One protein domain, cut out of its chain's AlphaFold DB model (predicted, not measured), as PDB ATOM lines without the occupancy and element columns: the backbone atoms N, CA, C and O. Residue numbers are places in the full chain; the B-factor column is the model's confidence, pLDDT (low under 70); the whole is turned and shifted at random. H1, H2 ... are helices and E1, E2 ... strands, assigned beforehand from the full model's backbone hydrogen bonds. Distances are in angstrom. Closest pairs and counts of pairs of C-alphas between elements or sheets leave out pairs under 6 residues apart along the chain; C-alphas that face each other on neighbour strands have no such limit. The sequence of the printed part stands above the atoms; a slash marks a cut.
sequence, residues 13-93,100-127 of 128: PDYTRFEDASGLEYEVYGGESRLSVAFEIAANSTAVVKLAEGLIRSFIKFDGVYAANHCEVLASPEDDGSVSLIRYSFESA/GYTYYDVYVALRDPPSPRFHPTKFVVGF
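Overview. This is residues 13 to 93 and 100 to 127 of the 128 residues of an uncharacterized protein of Rubripirellula obstinata (UniProt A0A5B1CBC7). Two small sheets stand edge to edge, E3 beside E4, making one twisted wall of six strands; H1 and H2 cover one face of it, H1 over the seam between the sheets and H2 over E5 and E6. There are 109 residues printed, with two named helices and six named strands in the order E1 E2 H1 H2 E3 E4 E5 E6. The sheet E1 E2 E3 is mixed, E4 E5 E6 antiparallel, and the class is mixed, helices and strands. The whole is compact, with a radius of gyration of the C-alphas of 13.7 A and spans of 38 by 31 by 25 A.

Arrangement. E5, residues 103 to 110, is the inner strand between E4, residues 83 to 86, and E6, residues 118 to 126; this sheet is only just strongly twisted, with C-alphas up to 4.4 A off its plane. N 108 and O 84 are 3.3 A apart; in the hairpin E5 and E6, N 107 and O 122 are 2.8 A apart. H2, residues 45 to 60, and H1, residues 32 to 43, are on the same face, two layers of helices and sheet; the closest C-alphas of H2 and E5, Ala 52 and Val 106, are 6.1 A apart. The closest C-alphas of E4 and E3, residues 70 to 73, are Ile 86 and Cys 71, 4.4 A apart. E2, residues 25 to 29, is parallel to E3, with N 71 and O 25 2.7 A apart, and forms a hairpin with E1, residues 15 to 19, where N 26 and O 18 are 2.8 A apart. H1 is also on this sheet, again two layers, running along the strands at a height over the sheet of 9.1 A. E2, H1 H2, E3 is a strand-helix-strand unit, parallel strands joined through helices, with a left-handed crossover. In H1 and H2 every O i to N i+4 pair is within hydrogen-bond range.

Along the chain. E1 begins at C-alpha 15, (-14.906, -3.647, -63.563), and E6 ends at C-alpha 126, (-21.044, -19.952, -44.292). From first to last C-alpha E6 measures 23.4 A, E5 22.9 A and H2 22.2 A; E6 bends by 56 degrees at residue 121.

Size, cuts and confidence. The two C-alphas farthest apart, of Pro 13 and Lys 61, are 42.4 A apart. Residues 94 to 99 are not printed, and C-alphas 93 and 100 are 14.9 A apart across this cut. Of the links printed whole, none is long. In the printed part 28 residues have a pLDDT under 70, the model's own mark of low confidence, among them residues 75 to 93.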
ATOM      1  N   PRO A  13     -13.847  -5.364 -69.009       62.78
ATOM      2  CA  PRO A  13     -14.001  -4.001 -69.528       62.78
ATOM      3  C   PRO A  13     -14.993  -3.104 -68.763       62.78
ATOM      4  O   PRO A  13     -15.066  -1.921 -69.067       62.78
ATOM      5  N   ASP A  14     -15.684  -3.622 -67.746       75.38
ATOM      6  CA  ASP A  14     -16.640  -2.883 -66.914       75.38
ATOM      7  C   ASP A  14     -16.458  -3.184 -65.411       75.38
ATOM      8  O   ASP A  14     -17.426  -3.228 -64.650       75.38
ATOM      9  N   TYR A  15     -15.228  -3.472 -64.980       80.94
ATOM     10  CA  TYR A  15     -14.906  -3.647 -63.563       80.94
ATOM     11  C   TYR A  15     -14.527  -2.309 -62.929       80.94
ATOM     12  O   TYR A  15     -13.641  -1.606 -63.414       80.94
ATOM     13  N   THR A  16     -15.183  -1.962 -61.825       84.00
ATOM     14  CA  THR A  16     -14.820  -0.801 -61.005       84.00
ATOM     15  C   THR A  16     -14.678  -1.220 -59.550       84.00
ATOM     16  O   THR A  16     -15.565  -1.873 -59.005       84.00
ATOM     17  N   ARG A  17     -13.585  -0.791 -58.909       87.38
ATOM     18  CA  ARG A  17     -13.370  -0.925 -57.466       87.38
ATOM     19  C   ARG A  17     -13.112   0.436 -56.837       87.38
ATOM     20  O   ARG A  17     -12.344   1.227 -57.384       87.38
ATOM     21  N   PHE A  18     -13.740   0.699 -55.699       87.06
ATOM     22  CA  PHE A  18     -13.508   1.906 -54.907       87.06
ATOM     23  C   PHE A  18     -13.753   1.645 -53.420       87.06
ATOM     24  O   PHE A  18     -14.332   0.631 -53.053       87.06
ATOM     25  N   GLU A  19     -13.309   2.560 -52.568       87.75
ATOM     26  CA  GLU A  19     -13.519   2.522 -51.120       87.75
ATOM     27  C   GLU A  19     -14.288   3.785 -50.712       87.75
ATOM     28  O   GLU A  19     -14.029   4.865 -51.256       87.75
ATOM     29  N   ASP A  20     -15.259   3.663 -49.805       83.00
ATOM     30  CA  ASP A  20     -15.934   4.836 -49.243       83.00
ATOM     31  C   ASP A  20     -15.199   5.412 -48.019       83.00
ATOM     32  O   ASP A  20     -14.204   4.879 -47.536       83.00
ATOM     33  N   ALA A  21     -15.702   6.525 -47.480       82.31
ATOM     34  CA  ALA A  21     -15.086   7.196 -46.332       82.31
ATOM     35  C   ALA A  21     -15.086   6.366 -45.030       82.31
ATOM     36  O   ALA A  21     -14.436   6.766 -44.064       82.31
ATOM     37  N   SER A  22     -15.833   5.258 -44.976       76.06
ATOM     38  CA  SER A  22     -15.859   4.333 -43.839       76.06
ATOM     39  C   SER A  22     -14.855   3.184 -43.970       76.06
ATOM     40  O   SER A  22     -14.705   2.420 -43.021       76.06
ATOM     41  N   GLY A  23     -14.148   3.085 -45.102       80.19
ATOM     42  CA  GLY A  23     -13.247   1.973 -45.395       80.19
ATOM     43  C   GLY A  23     -13.949   0.762 -46.014       80.19
ATOM     44  O   GLY A  23     -13.344  -0.301 -46.123       80.19
ATOM     45  N   LEU A  24     -15.225   0.891 -46.401       81.62
ATOM     46  CA  LEU A  24     -15.967  -0.187 -47.049       81.62
ATOM     47  C   LEU A  24     -15.540  -0.285 -48.516       81.62
ATOM     48  O   LEU A  24     -15.668   0.682 -49.270       81.62
ATOM     49  N   GLU A  25     -15.050  -1.455 -48.919       86.69
ATOM     50  CA  GLU A  25     -14.653  -1.715 -50.300       86.69
ATOM     51  C   GLU A  25     -15.857  -2.093 -51.167       86.69
ATOM     52  O   GLU A  25     -16.626  -2.988 -50.821       86.69
ATOM     53  N   TYR A  26     -15.981  -1.459 -52.328       84.06
ATOM     54  CA  TYR A  26     -17.010  -1.719 -53.327       84.06
ATOM     55  C   TYR A  26     -16.381  -2.346 -54.560       84.06
ATOM     56  O   TYR A  26     -15.461  -1.773 -55.145       84.06
ATOM     57  N   GLU A  27     -16.925  -3.474 -54.998       85.81
ATOM     58  CA  GLU A  27     -16.645  -4.068 -56.298       85.81
ATOM     59  C   GLU A  27     -17.904  -4.058 -57.156       85.81
ATOM     60  O   GLU A  27     -18.987  -4.478 -56.742       85.81
ATOM     61  N   VAL A  28     -17.764  -3.541 -58.370       79.62
ATOM     62  CA  VAL A  28     -18.855  -3.392 -59.325       79.62
ATOM     63  C   VAL A  28     -18.468  -4.107 -60.600       79.62
ATOM     64  O   VAL A  28     -17.439  -3.810 -61.210       79.62
ATOM     65  N   TYR A  29     -19.337  -5.021 -61.015       76.94
ATOM     66  CA  TYR A  29     -19.198  -5.754 -62.261       76.94
ATOM     67  C   TYR A  29     -20.288  -5.307 -63.222       76.94
ATOM     68  O   TYR A  29     -21.456  -5.616 -62.995       76.94
ATOM     69  N   GLY A  30     -19.934  -4.640 -64.318       66.38
ATOM     70  CA  GLY A  30     -20.852  -4.203 -65.376       66.38
ATOM     71  C   GLY A  30     -21.016  -2.687 -65.459       66.38
ATOM     72  O   GLY A  30     -20.631  -1.963 -64.549       66.38
ATOM     73  N   GLY A  31     -21.565  -2.228 -66.588       68.62
ATOM     74  CA  GLY A  31     -21.555  -0.819 -66.994       68.62
ATOM     75  C   GLY A  31     -22.281   0.172 -66.068       68.62
ATOM     76  O   GLY A  31     -22.764  -0.161 -64.986       68.62
ATOM     77  N   GLU A  32     -22.392   1.419 -66.534       70.69
ATOM     78  CA  GLU A  32     -22.758   2.620 -65.754       70.69
ATOM     79  C   GLU A  32     -23.986   2.491 -64.829       70.69
ATOM     80  O   GLU A  32     -24.028   3.115 -63.763       70.69
ATOM     81  N   SER A  33     -24.978   1.671 -65.188       73.31
ATOM     82  CA  SER A  33     -26.173   1.456 -64.364       73.31
ATOM     83  C   SER A  33     -25.853   0.810 -63.014       73.31
ATOM     84  O   SER A  33     -26.414   1.213 -61.998       73.31
ATOM     85  N   ARG A  34     -24.914  -0.143 -62.964       75.50
ATOM     86  CA  ARG A  34     -24.508  -0.819 -61.718       75.50
ATOM     87  C   ARG A  34     -23.602   0.058 -60.873       75.50
ATOM     88  O   ARG A  34     -23.745   0.095 -59.655       75.50
ATOM     89  N   LEU A  35     -22.737   0.829 -61.524       80.62
ATOM     90  CA  LEU A  35     -21.907   1.815 -60.845       80.62
ATOM     91  C   LEU A  35     -22.760   2.889 -60.151       80.62
ATOM     92  O   LEU A  35     -22.486   3.255 -59.011       80.62
ATOM     93  N   SER A  36     -23.844   3.330 -60.792       80.69
ATOM     94  CA  SER A  36     -24.798   4.272 -60.192       80.69
ATOM     95  C   SER A  36     -25.449   3.707 -58.926       80.69
ATOM     96  O   SER A  36     -25.592   4.421 -57.935       80.69
ATOM     97  N   VAL A  37     -25.783   2.414 -58.921       78.81
ATOM     98  CA  VAL A  37     -26.326   1.747 -57.731       78.81
ATOM     99  C   VAL A  37     -25.273   1.621 -56.628       78.81
ATOM    100  O   VAL A  37     -25.579   1.876 -55.466       78.81
ATOM    101  N   ALA A  38     -24.025   1.299 -56.977       81.38
ATOM    102  CA  ALA A  38     -22.926   1.258 -56.016       81.38
ATOM    103  C   ALA A  38     -22.742   2.610 -55.313       81.38
ATOM    104  O   ALA A  38     -22.612   2.659 -54.091       81.38
ATOM    105  N   PHE A  39     -22.810   3.714 -56.062       85.62
ATOM    106  CA  PHE A  39     -22.762   5.055 -55.483       85.62
ATOM    107  C   PHE A  39     -23.987   5.383 -54.626       85.62
ATOM    108  O   PHE A  39     -23.836   6.028 -53.589       85.62
ATOM    109  N   GLU A  40     -25.186   4.932 -55.002       85.00
ATOM    110  CA  GLU A  40     -26.385   5.102 -54.173       85.00
ATOM    111  C   GLU A  40     -26.246   4.363 -52.832       85.00
ATOM    112  O   GLU A  40     -26.557   4.927 -51.780       85.00
ATOM    113  N   ILE A  41     -25.735   3.128 -52.851       81.88
ATOM    114  CA  ILE A  41     -25.454   2.346 -51.642       81.88
ATOM    115  C   ILE A  41     -24.383   3.042 -50.805       81.88
ATOM    116  O   ILE A  41     -24.597   3.226 -49.610       81.88
ATOM    117  N   ALA A  42     -23.286   3.494 -51.417       84.88
ATOM    118  CA  ALA A  42     -22.210   4.193 -50.716       84.88
ATOM    119  C   ALA A  42     -22.687   5.487 -50.046       84.88
ATOM    120  O   ALA A  42     -22.368   5.748 -48.886       84.88
ATOM    121  N   ALA A  43     -23.540   6.262 -50.720       87.00
ATOM    122  CA  ALA A  43     -24.153   7.458 -50.147       87.00
ATOM    123  C   ALA A  43     -25.085   7.150 -48.957       87.00
ATOM    124  O   ALA A  43     -25.333   8.021 -48.123       87.00
ATOM    125  N   ASN A  44     -25.593   5.918 -48.864       85.69
ATOM    126  CA  ASN A  44     -26.505   5.459 -47.819       85.69
ATOM    127  C   ASN A  44     -25.889   4.365 -46.929       85.69
ATOM    128  O   ASN A  44     -26.624   3.691 -46.199       85.69
ATOM    129  N   SER A  45     -24.562   4.197 -46.942       82.44
ATOM    130  CA  SER A  45     -23.884   3.018 -46.384       82.44
ATOM    131  C   SER A  45     -24.238   2.785 -44.916       82.44
ATOM    132  O   SER A  45     -24.589   1.676 -44.526       82.44
ATOM    133  N   THR A  46     -24.310   3.850 -44.114       83.25
ATOM    134  CA  THR A  46     -24.723   3.775 -42.701       83.25
ATOM    135  C   THR A  46     -26.115   3.159 -42.509       83.25
ATOM    136  O   THR A  46     -26.328   2.393 -41.570       83.25
ATOM    137  N   ALA A  47     -27.089   3.504 -43.355       83.88
ATOM    138  CA  ALA A  47     -28.449   2.977 -43.245       83.88
ATOM    139  C   ALA A  47     -28.504   1.502 -43.656       83.88
ATOM    140  O   ALA A  47     -29.161   0.696 -42.996       83.88
ATOM    141  N   VAL A  48     -27.778   1.151 -44.717       81.31
ATOM    142  CA  VAL A  48     -27.733  -0.210 -45.253       81.31
ATOM    143  C   VAL A  48     -26.995  -1.154 -44.299       81.31
ATOM    144  O   VAL A  48     -27.510  -2.226 -43.985       81.31
ATOM    145  N   VAL A  49     -25.870  -0.712 -43.726       80.62
ATOM    146  CA  VAL A  49     -25.128  -1.429 -42.673       80.62
ATOM    147  C   VAL A  49     -26.019  -1.692 -41.463       80.62
ATOM    148  O   VAL A  49     -26.131  -2.835 -41.031       80.62
ATOM    149  N   LYS A  50     -26.736  -0.684 -40.949       83.75
ATOM    150  CA  LYS A  50     -27.653  -0.874 -39.808       83.75
ATOM    151  C   LYS A  50     -28.759  -1.889 -40.094       83.75
ATOM    152  O   LYS A  50     -29.152  -2.647 -39.209       83.75
ATOM    153  N   LEU A  51     -29.280  -1.891 -41.318       83.31
ATOM    154  CA  LEU A  51     -30.303  -2.839 -41.749       83.31
ATOM    155  C   LEU A  51     -29.744  -4.270 -41.808       83.31
ATOM    156  O   LEU A  51     -30.398  -5.196 -41.325       83.31
ATOM    157  N   ALA A  52     -28.525  -4.440 -42.322       79.25
ATOM    158  CA  ALA A  52     -27.820  -5.718 -42.331       79.25
ATOM    159  C   ALA A  52     -27.512  -6.219 -40.909       79.25
ATOM    160  O   ALA A  52     -27.852  -7.354 -40.569       79.25
ATOM    161  N   GLU A  53     -26.966  -5.365 -40.041       80.44
ATOM    162  CA  GLU A  53     -26.707  -5.689 -38.633       80.44
ATOM    163  C   GLU A  53     -27.972  -6.122 -37.892       80.44
ATOM    164  O   GLU A  53     -27.938  -7.074 -37.114       80.44
ATOM    165  N   GLY A  54     -29.105  -5.457 -38.144       81.19
ATOM    166  CA  GLY A  54     -30.387  -5.822 -37.546       81.19
ATOM    167  C   GLY A  54     -30.787  -7.270 -37.850       81.19
ATOM    168  O   GLY A  54     -31.228  -7.991 -36.953       81.19
ATOM    169  N   LEU A  55     -30.576  -7.729 -39.088       79.88
ATOM    170  CA  LEU A  55     -30.846  -9.116 -39.483       79.88
ATOM    171  C   LEU A  55     -29.888 -10.089 -38.817       79.88
ATOM    172  O   LEU A  55     -30.337 -11.097 -38.269       79.88
ATOM    173  N   ILE A  56     -28.595  -9.774 -38.813       77.38
ATOM    174  CA  ILE A  56     -27.590 -10.642 -38.201       77.38
ATOM    175  C   ILE A  56     -27.877 -10.804 -36.703       77.38
ATOM    176  O   ILE A  56     -27.975 -11.928 -36.205       77.38
ATOM    177  N   ARG A  57     -28.126  -9.698 -35.990       78.38
ATOM    178  CA  ARG A  57     -28.486  -9.717 -34.563       78.38
ATOM    179  C   ARG A  57     -29.781 -10.488 -34.308       78.38
ATOM    180  O   ARG A  57     -29.870 -11.198 -33.308       78.38
ATOM    181  N   SER A  58     -30.763 -10.407 -35.212       81.06
ATOM    182  CA  SER A  58     -32.006 -11.185 -35.099       81.06
ATOM    183  C   SER A  58     -31.783 -12.697 -35.236       81.06
ATOM    184  O   SER A  58     -32.493 -13.481 -34.603       81.06
ATOM    185  N   PHE A  59     -30.777 -13.100 -36.018       78.75
ATOM    186  CA  PHE A  59     -30.447 -14.497 -36.276       78.75
ATOM    187  C   PHE A  59     -29.556 -15.100 -35.182       78.75
ATOM    188  O   PHE A  59     -29.937 -16.091 -34.561       78.75
ATOM    189  N   ILE A  60     -28.396 -14.490 -34.913       74.38
ATOM    190  CA  ILE A  60     -27.378 -15.028 -33.990       74.38
ATOM    191  C   ILE A  60     -27.777 -14.810 -32.529       74.38
ATOM    192  O   ILE A  60     -27.396 -15.586 -31.654       74.38
ATOM    193  N   LYS A  61     -28.556 -13.753 -32.248       71.81
ATOM    194  CA  LYS A  61     -28.883 -13.304 -30.883       71.81
ATOM    195  C   LYS A  61     -27.633 -13.037 -30.027       71.81
ATOM    196  O   LYS A  61     -27.677 -13.172 -28.806       71.81
ATOM    197  N   PHE A  62     -26.532 -12.647 -30.670       70.75
ATOM    198  CA  PHE A  62     -25.267 -12.274 -30.039       70.75
ATOM    199  C   PHE A  62     -25.007 -10.777 -30.210       70.75
ATOM    200  O   PHE A  62     -25.238 -10.215 -31.284       70.75
ATOM    201  N   ASP A  63     -24.505 -10.134 -29.156       67.25
ATOM    202  CA  ASP A  63     -24.328  -8.678 -29.101       67.25
ATOM    203  C   ASP A  63     -22.921  -8.209 -29.519       67.25
ATOM    204  O   ASP A  63     -22.444  -7.162 -29.091       67.25
ATOM    205  N   GLY A  64     -22.239  -8.988 -30.362       66.12
ATOM    206  CA  GLY A  64     -20.901  -8.675 -30.863       66.12
ATOM    207  C   GLY A  64     -20.809  -7.397 -31.706       66.12
ATOM    208  O   GLY A  64     -21.810  -6.769 -32.071       66.12
ATOM    209  N   VAL A  65     -19.573  -7.015 -32.029       68.31
ATOM    210  CA  VAL A  65     -19.269  -5.928 -32.973       68.31
ATOM    211  C   VAL A  65     -19.252  -6.498 -34.384       68.31
ATOM    212  O   VAL A  65     -18.509  -7.445 -34.617       68.31
ATOM    213  N   TYR A  66     -20.053  -5.920 -35.291       70.50
ATOM    214  CA  TYR A  66     -20.141  -6.302 -36.702       70.50
ATOM    215  C   TYR A  66     -19.400  -5.292 -37.572       70.50
ATOM    216  O   TYR A  66     -19.705  -4.108 -37.526       70.50
ATOM    217  N   ALA A  67     -18.412  -5.762 -38.336       70.75
ATOM    218  CA  ALA A  67     -17.722  -4.960 -39.339       70.75
ATOM    219  C   ALA A  67     -18.261  -5.306 -40.731       70.75
ATOM    220  O   ALA A  67     -18.569  -6.461 -41.021       70.75
ATOM    221  N   ALA A  68     -18.437  -4.287 -41.563       69.88
ATOM    222  CA  ALA A  68     -18.763  -4.430 -42.970       69.88
ATOM    223  C   ALA A  68     -17.494  -4.119 -43.760       69.88
ATOM    224  O   ALA A  68     -17.044  -2.979 -43.740       69.88
ATOM    225  N   ASN A  69     -16.929  -5.118 -44.437       74.69
ATOM    226  CA  ASN A  69     -15.618  -4.954 -45.073       74.69
ATOM    227  C   ASN A  69     -15.698  -4.938 -46.604       74.69
ATOM    228  O   ASN A  69     -14.759  -4.509 -47.264       74.69
ATOM    229  N   HIS A  70     -16.807  -5.414 -47.178       78.06
ATOM    230  CA  HIS A  70     -16.952  -5.550 -48.620       78.06
ATOM    231  C   HIS A  70     -18.398  -5.292 -49.083       78.06
ATOM    232  O   HIS A  70     -19.367  -5.437 -48.338       78.06
ATOM    233  N   CYS A  71     -18.563  -4.868 -50.325       78.44
ATOM    234  CA  CYS A  71     -19.843  -4.650 -50.980       78.44
ATOM    235  C   CYS A  71     -19.676  -5.006 -52.455       78.44
ATOM    236  O   CYS A  71     -18.844  -4.426 -53.139       78.44
ATOM    237  N   GLU A  72     -20.480  -5.933 -52.969       79.75
ATOM    238  CA  GLU A  72     -20.331  -6.430 -54.338       79.75
ATOM    239  C   GLU A  72     -21.629  -6.219 -55.117       79.75
ATOM    240  O   GLU A  72     -22.599  -6.952 -54.940       79.75
ATOM    241  N   VAL A  73     -21.662  -5.251 -56.031       74.25
ATOM    242  CA  VAL A  73     -22.865  -4.981 -56.827       74.25
ATOM    243  C   VAL A  73     -22.994  -6.004 -57.958       74.25
ATOM    244  O   VAL A  73     -22.389  -5.877 -59.024       74.25
ATOM    245  N   LEU A  74     -23.811  -7.029 -57.710       70.50
ATOM    246  CA  LEU A  74     -24.124  -8.089 -58.668       70.50
ATOM    247  C   LEU A  74     -25.174  -7.700 -59.719       70.50
ATOM    248  O   LEU A  74     -25.960  -6.770 -59.559       70.50
ATOM    249  N   ALA A  75     -25.224  -8.485 -60.798       60.72
ATOM    250  CA  ALA A  75     -26.310  -8.441 -61.768       60.72
ATOM    251  C   ALA A  75     -27.619  -8.990 -61.165       60.72
ATOM    252  O   ALA A  75     -27.635 -10.086 -60.603       60.72
ATOM    253  N   SER A  76     -28.723  -8.256 -61.336       57.41
ATOM    254  CA  SER A  76     -30.068  -8.757 -61.031       57.41
ATOM    255  C   SER A  76     -30.458  -9.888 -61.986       57.41
ATOM    256  O   SER A  76     -30.320  -9.707 -63.196       57.41
ATOM    257  N   PRO A  77     -30.970 -11.026 -61.484       49.44
ATOM    258  CA  PRO A  77     -31.588 -12.050 -62.321       49.44
ATOM    259  C   PRO A  77     -33.020 -11.696 -62.771       49.44
ATOM    260  O   PRO A  77     -33.569 -12.414 -63.601       49.44
ATOM    261  N   GLU A  78     -33.626 -10.630 -62.237       48.69
ATOM    262  CA  GLU A  78     -34.990 -10.181 -62.569       48.69
ATOM    263  C   GLU A  78     -34.971  -8.927 -63.475       48.69
ATOM    264  O   GLU A  78     -34.171  -8.008 -63.245       48.69
ATOM    265  N   ASP A  79     -35.847  -8.914 -64.494       45.19
ATOM    266  CA  ASP A  79     -35.995  -7.897 -65.564       45.19
ATOM    267  C   ASP A  79     -36.538  -6.540 -65.056       45.19
ATOM    268  O   ASP A  79     -36.511  -5.537 -65.769       45.19
ATOM    269  N   ASP A  80     -37.008  -6.492 -63.811       47.09
ATOM    270  CA  ASP A  80     -37.623  -5.348 -63.129       47.09
ATOM    271  C   ASP A  80     -36.587  -4.285 -62.714       47.09
ATOM    272  O   ASP A  80     -36.944  -3.173 -62.324       47.09
ATOM    273  N   GLY A  81     -35.293  -4.611 -62.819       43.59
ATOM    274  CA  GLY A  81     -34.251  -3.602 -62.982       43.59
ATOM    275  C   GLY A  81     -33.614  -3.008 -61.725       43.59
ATOM    276  O   GLY A  81     -33.188  -1.860 -61.788       43.59
ATOM    277  N   SER A  82     -33.461  -3.736 -60.610       49.28
ATOM    278  CA  SER A  82     -32.284  -3.550 -59.722       49.28
ATOM    279  C   SER A  82     -32.198  -4.554 -58.560       49.28
ATOM    280  O   SER A  82     -33.043  -4.603 -57.673       49.28
ATOM    281  N   VAL A  83     -31.091  -5.295 -58.490       52.88
ATOM    282  CA  VAL A  83     -30.662  -6.050 -57.303       52.88
ATOM    283  C   VAL A  83     -29.190  -5.741 -57.108       52.88
ATOM    284  O   VAL A  83     -28.417  -5.832 -58.053       52.88
ATOM    285  N   SER A  84     -28.807  -5.356 -55.896       53.56
ATOM    286  CA  SER A  84     -27.412  -5.331 -55.475       53.56
ATOM    287  C   SER A  84     -27.201  -6.409 -54.433       53.56
ATOM    288  O   SER A  84     -28.033  -6.638 -53.555       53.56
ATOM    289  N   LEU A  85     -26.083  -7.108 -54.541       55.50
ATOM    290  CA  LEU A  85     -25.585  -7.891 -53.428       55.50
ATOM    291  C   LEU A  85     -24.737  -6.944 -52.572       55.50
ATOM    292  O   LEU A  85     -24.149  -5.990 -53.065       55.50
ATOM    293  N   ILE A  86     -24.724  -7.137 -51.260       54.47
ATOM    294  CA  ILE A  86     -23.782  -6.440 -50.388       54.47
ATOM    295  C   ILE A  86     -23.168  -7.518 -49.506       54.47
ATOM    296  O   ILE A  86     -23.821  -8.099 -48.642       54.47
ATOM    297  N   ARG A  87     -21.916  -7.878 -49.780       57.28
ATOM    298  CA  ARG A  87     -21.226  -8.936 -49.044       57.28
ATOM    299  C   ARG A  87     -20.609  -8.369 -47.776       57.28
ATOM    300  O   ARG A  87     -19.454  -7.974 -47.741       57.28
ATOM    301  N   TYR A  88     -21.361  -8.407 -46.693       53.97
ATOM    302  CA  TYR A  88     -20.788  -8.172 -45.378       53.97
ATOM    303  C   TYR A  88     -19.778  -9.288 -45.051       53.97
ATOM    304  O   TYR A  88     -20.012 -10.463 -45.299       53.97
ATOM    305  N   SER A  89     -18.614  -8.932 -44.521       50.00
ATOM    306  CA  SER A  89     -17.671  -9.898 -43.945       50.00
ATOM    307  C   SER A  89     -17.440  -9.467 -42.515       50.00
ATOM    308  O   SER A  89     -16.977  -8.360 -42.287       50.00
ATOM    309  N   PHE A  90     -17.839 -10.313 -41.573       51.62
ATOM    310  CA  PHE A  90     -17.821  -9.991 -40.155       51.62
ATOM    311  C   PHE A  90     -16.441 -10.250 -39.557       51.62
ATOM    312  O   PHE A  90     -15.965 -11.384 -39.562       51.62
ATOM    313  N   GLU A  91     -15.845  -9.223 -38.962       49.22
ATOM    314  CA  GLU A  91     -14.727  -9.366 -38.030       49.22
ATOM    315  C   GLU A  91     -15.272  -9.535 -36.613       49.22
ATOM    316  O   GLU A  91     -15.403  -8.589 -35.836       49.22
ATOM    317  N   SER A  92     -15.634 -10.768 -36.275       46.28
ATOM    318  CA  SER A  92     -15.896 -11.126 -34.886       46.28
ATOM    319  C   SER A  92     -14.633 -10.915 -34.053       46.28
ATOM    320  O   SER A  92     -13.600 -11.512 -34.345       46.28
ATOM    321  N   ALA A  93     -14.716 -10.154 -32.961       49.25
ATOM    322  CA  ALA A  93     -13.683 -10.181 -31.918       49.25
ATOM    323  C   ALA A  93     -13.688 -11.505 -31.115       49.25
ATOM    324  O   ALA A  93     -12.769 -11.773 -30.345       49.25
ATOM    325  N   GLY A 100     -20.064 -21.754 -35.513       69.12
ATOM    326  CA  GLY A 100     -20.179 -22.677 -36.648       69.12
ATOM    327  C   GLY A 100     -20.235 -22.001 -38.025       69.12
ATOM    328  O   GLY A 100     -20.567 -22.664 -39.008       69.12
ATOM    329  N   TYR A 101     -19.913 -20.708 -38.111       73.38
ATOM    330  CA  TYR A 101     -19.825 -19.925 -39.350       73.38
ATOM    331  C   TYR A 101     -18.773 -18.814 -39.217       73.38
ATOM    332  O   TYR A 101     -18.560 -18.274 -38.137       73.38
ATOM    333  N   THR A 102     -18.120 -18.458 -40.323       69.94
ATOM    334  CA  THR A 102     -17.029 -17.467 -40.382       69.94
ATOM    335  C   THR A 102     -17.374 -16.232 -41.218       69.94
ATOM    336  O   THR A 102     -16.587 -15.289 -41.237       69.94
ATOM    337  N   TYR A 103     -18.521 -16.207 -41.913       75.19
ATOM    338  CA  TYR A 103     -18.995 -15.031 -42.656       75.19
ATOM    339  C   TYR A 103     -20.528 -14.982 -42.791       75.19
ATOM    340  O   TYR A 103     -21.208 -16.002 -42.624       75.19
ATOM    341  N   TYR A 104     -21.058 -13.799 -43.144       77.25
ATOM    342  CA  TYR A 104     -22.485 -13.583 -43.409       77.25
ATOM    343  C   TYR A 104     -22.724 -12.666 -44.610       77.25
ATOM    344  O   TYR A 104     -22.416 -11.483 -44.539       77.25
ATOM    345  N   ASP A 105     -23.384 -13.155 -45.657       80.88
ATOM    346  CA  ASP A 105     -23.804 -12.302 -46.776       80.88
ATOM    347  C   ASP A 105     -25.238 -11.788 -46.549       80.88
ATOM    348  O   ASP A 105     -26.153 -12.581 -46.297       80.88
ATOM    349  N   VAL A 106     -25.464 -10.477 -46.715       79.75
ATOM    350  CA  VAL A 106     -26.803  -9.858 -46.684       79.75
ATOM    351  C   VAL A 106     -27.100  -9.220 -48.038       79.75
ATOM    352  O   VAL A 106     -26.517  -8.220 -48.433       79.75
ATOM    353  N   TYR A 107     -28.067  -9.768 -48.755       79.56
ATOM    354  CA  TYR A 107     -28.449  -9.279 -50.072       79.56
ATOM    355  C   TYR A 107     -29.480  -8.172 -49.901       79.56
ATOM    356  O   TYR A 107     -30.485  -8.384 -49.215       79.56
ATOM    357  N   VAL A 108     -29.256  -7.019 -50.534       78.12
ATOM    358  CA  VAL A 108     -30.115  -5.839 -50.397       78.12
ATOM    359  C   VAL A 108     -30.594  -5.386 -51.775       78.12
ATOM    360  O   VAL A 108     -29.861  -4.776 -52.547       78.12
ATOM    361  N   ALA A 109     -31.857  -5.663 -52.084       78.12
ATOM    362  CA  ALA A 109     -32.500  -5.161 -53.291       78.12
ATOM    363  C   ALA A 109     -32.892  -3.688 -53.135       78.12
ATOM    364  O   ALA A 109     -33.313  -3.256 -52.056       78.12
ATOM    365  N   LEU A 110     -32.804  -2.940 -54.234       79.00
ATOM    366  CA  LEU A 110     -33.356  -1.596 -54.312       79.00
ATOM    367  C   LEU A 110     -34.801  -1.711 -54.795       79.00
ATOM    368  O   LEU A 110     -35.096  -2.462 -55.720       79.00
ATOM    369  N   ARG A 111     -35.718  -1.004 -54.142       76.50
ATOM    370  CA  ARG A 111     -37.127  -0.966 -54.537       76.50
ATOM    371  C   ARG A 111     -37.585   0.460 -54.738       76.50
ATOM    372  O   ARG A 111     -37.134   1.382 -54.056       76.50
ATOM    373  N   ASP A 112     -38.514   0.624 -55.662       79.06
ATOM    374  CA  ASP A 112     -39.225   1.879 -55.819       79.06
ATOM    375  C   ASP A 112     -40.375   1.990 -54.797       79.06
ATOM    376  O   ASP A 112     -40.852   0.979 -54.254       79.06
ATOM    377  N   PRO A 113     -40.834   3.221 -54.500       76.88
ATOM    378  CA  PRO A 113     -42.010   3.449 -53.670       76.88
ATOM    379  C   PRO A 113     -43.225   2.620 -54.130       76.88
ATOM    380  O   PRO A 113     -43.405   2.400 -55.327       76.88
ATOM    381  N   PRO A 114     -44.097   2.173 -53.203       84.44
ATOM    382  CA  PRO A 114     -44.240   2.632 -51.814       84.44
ATOM    383  C   PRO A 114     -43.334   1.916 -50.804       84.44
ATOM    384  O   PRO A 114     -43.405   2.188 -49.605       84.44
ATOM    385  N   SER A 115     -42.510   0.979 -51.263       79.62
ATOM    386  CA  SER A 115     -41.606   0.242 -50.388       79.62
ATOM    387  C   SER A 115     -40.435   1.137 -49.945       79.62
ATOM    388  O   SER A 115     -40.055   2.045 -50.687       79.62
ATOM    389  N   PRO A 116     -39.821   0.897 -48.766       83.38
ATOM    390  CA  PRO A 116     -38.516   1.476 -48.431       83.38
ATOM    391  C   PRO A 116     -37.508   1.293 -49.574       83.38
ATOM    392  O   PRO A 116     -37.616   0.330 -50.321       83.38
ATOM    393  N   ARG A 117     -36.518   2.178 -49.729       83.50
ATOM    394  CA  ARG A 117     -35.581   2.051 -50.858       83.50
ATOM    395  C   ARG A 117     -34.726   0.783 -50.779       83.50
ATOM    396  O   ARG A 117     -34.540   0.126 -51.791       83.50
ATOM    397  N   PHE A 118     -34.262   0.409 -49.588       83.62
ATOM    398  CA  PHE A 118     -33.379  -0.741 -49.370       83.62
ATOM    399  C   PHE A 118     -34.136  -1.898 -48.712       83.62
ATOM    400  O   PHE A 118     -34.719  -1.725 -47.640       83.62
ATOM    401  N   HIS A 119     -34.123  -3.073 -49.346       80.75
ATOM    402  CA  HIS A 119     -34.827  -4.271 -48.881       80.75
ATOM    403  C   HIS A 119     -33.886  -5.453 -48.753       80.75
ATOM    404  O   HIS A 119     -33.351  -5.897 -49.765       80.75
ATOM    405  N   PRO A 120     -33.741  -6.040 -47.561       78.94
ATOM    406  CA  PRO A 120     -33.007  -7.277 -47.441       78.94
ATOM    407  C   PRO A 120     -33.822  -8.420 -48.043       78.94
ATOM    408  O   PRO A 120     -34.991  -8.605 -47.703       78.94
ATOM    409  N   THR A 121     -33.219  -9.190 -48.939       75.25
ATOM    410  CA  THR A 121     -33.909 -10.264 -49.672       75.25
ATOM    411  C   THR A 121     -33.385 -11.648 -49.331       75.25
ATOM    412  O   THR A 121     -34.128 -12.624 -49.408       75.25
ATOM    413  N   LYS A 122     -32.114 -11.748 -48.941       76.94
ATOM    414  CA  LYS A 122     -31.462 -13.018 -48.639       76.94
ATOM    415  C   LYS A 122     -30.379 -12.816 -47.592       76.94
ATOM    416  O   LYS A 122     -29.668 -11.816 -47.595       76.94
ATOM    417  N   PHE A 123     -30.258 -13.807 -46.725       80.19
ATOM    418  CA  PHE A 123     -29.225 -13.907 -45.711       80.19
ATOM    419  C   PHE A 123     -28.537 -15.262 -45.865       80.19
ATOM    420  O   PHE A 123     -29.220 -16.283 -45.979       80.19
ATOM    421  N   VAL A 124     -27.209 -15.271 -45.921       80.25
ATOM    422  CA  VAL A 124     -26.400 -16.492 -46.027       80.25
ATOM    423  C   VAL A 124     -25.392 -16.493 -44.901       80.25
ATOM    424  O   VAL A 124     -24.766 -15.474 -44.643       80.25
ATOM    425  N   VAL A 125     -25.209 -17.652 -44.282       81.19
ATOM    426  CA  VAL A 125     -24.115 -17.914 -43.349       81.19
ATOM    427  C   VAL A 125     -23.254 -19.016 -43.940       81.19
ATOM    428  O   VAL A 125     -23.783 -19.927 -44.586       81.19
ATOM    429  N   GLY A 126     -21.946 -18.945 -43.749       75.56
ATOM    430  CA  GLY A 126     -21.044 -19.952 -44.292       75.56
ATOM    431  C   GLY A 126     -19.733 -20.037 -43.538       75.56
ATOM    432  O   GLY A 126     -19.534 -19.363 -42.529       75.56
ATOM    433  N   PHE A 127     -18.861 -20.905 -44.032       74.12
ATOM    434  CA  PHE A 127     -17.545 -21.168 -43.475       74.12
ATOM    435  C   PHE A 127     -16.501 -21.041 -44.592       74.12
ATOM    436  O   PHE A 127     -16.788 -21.453 -45.719       74.12
TER     437      PHE A 127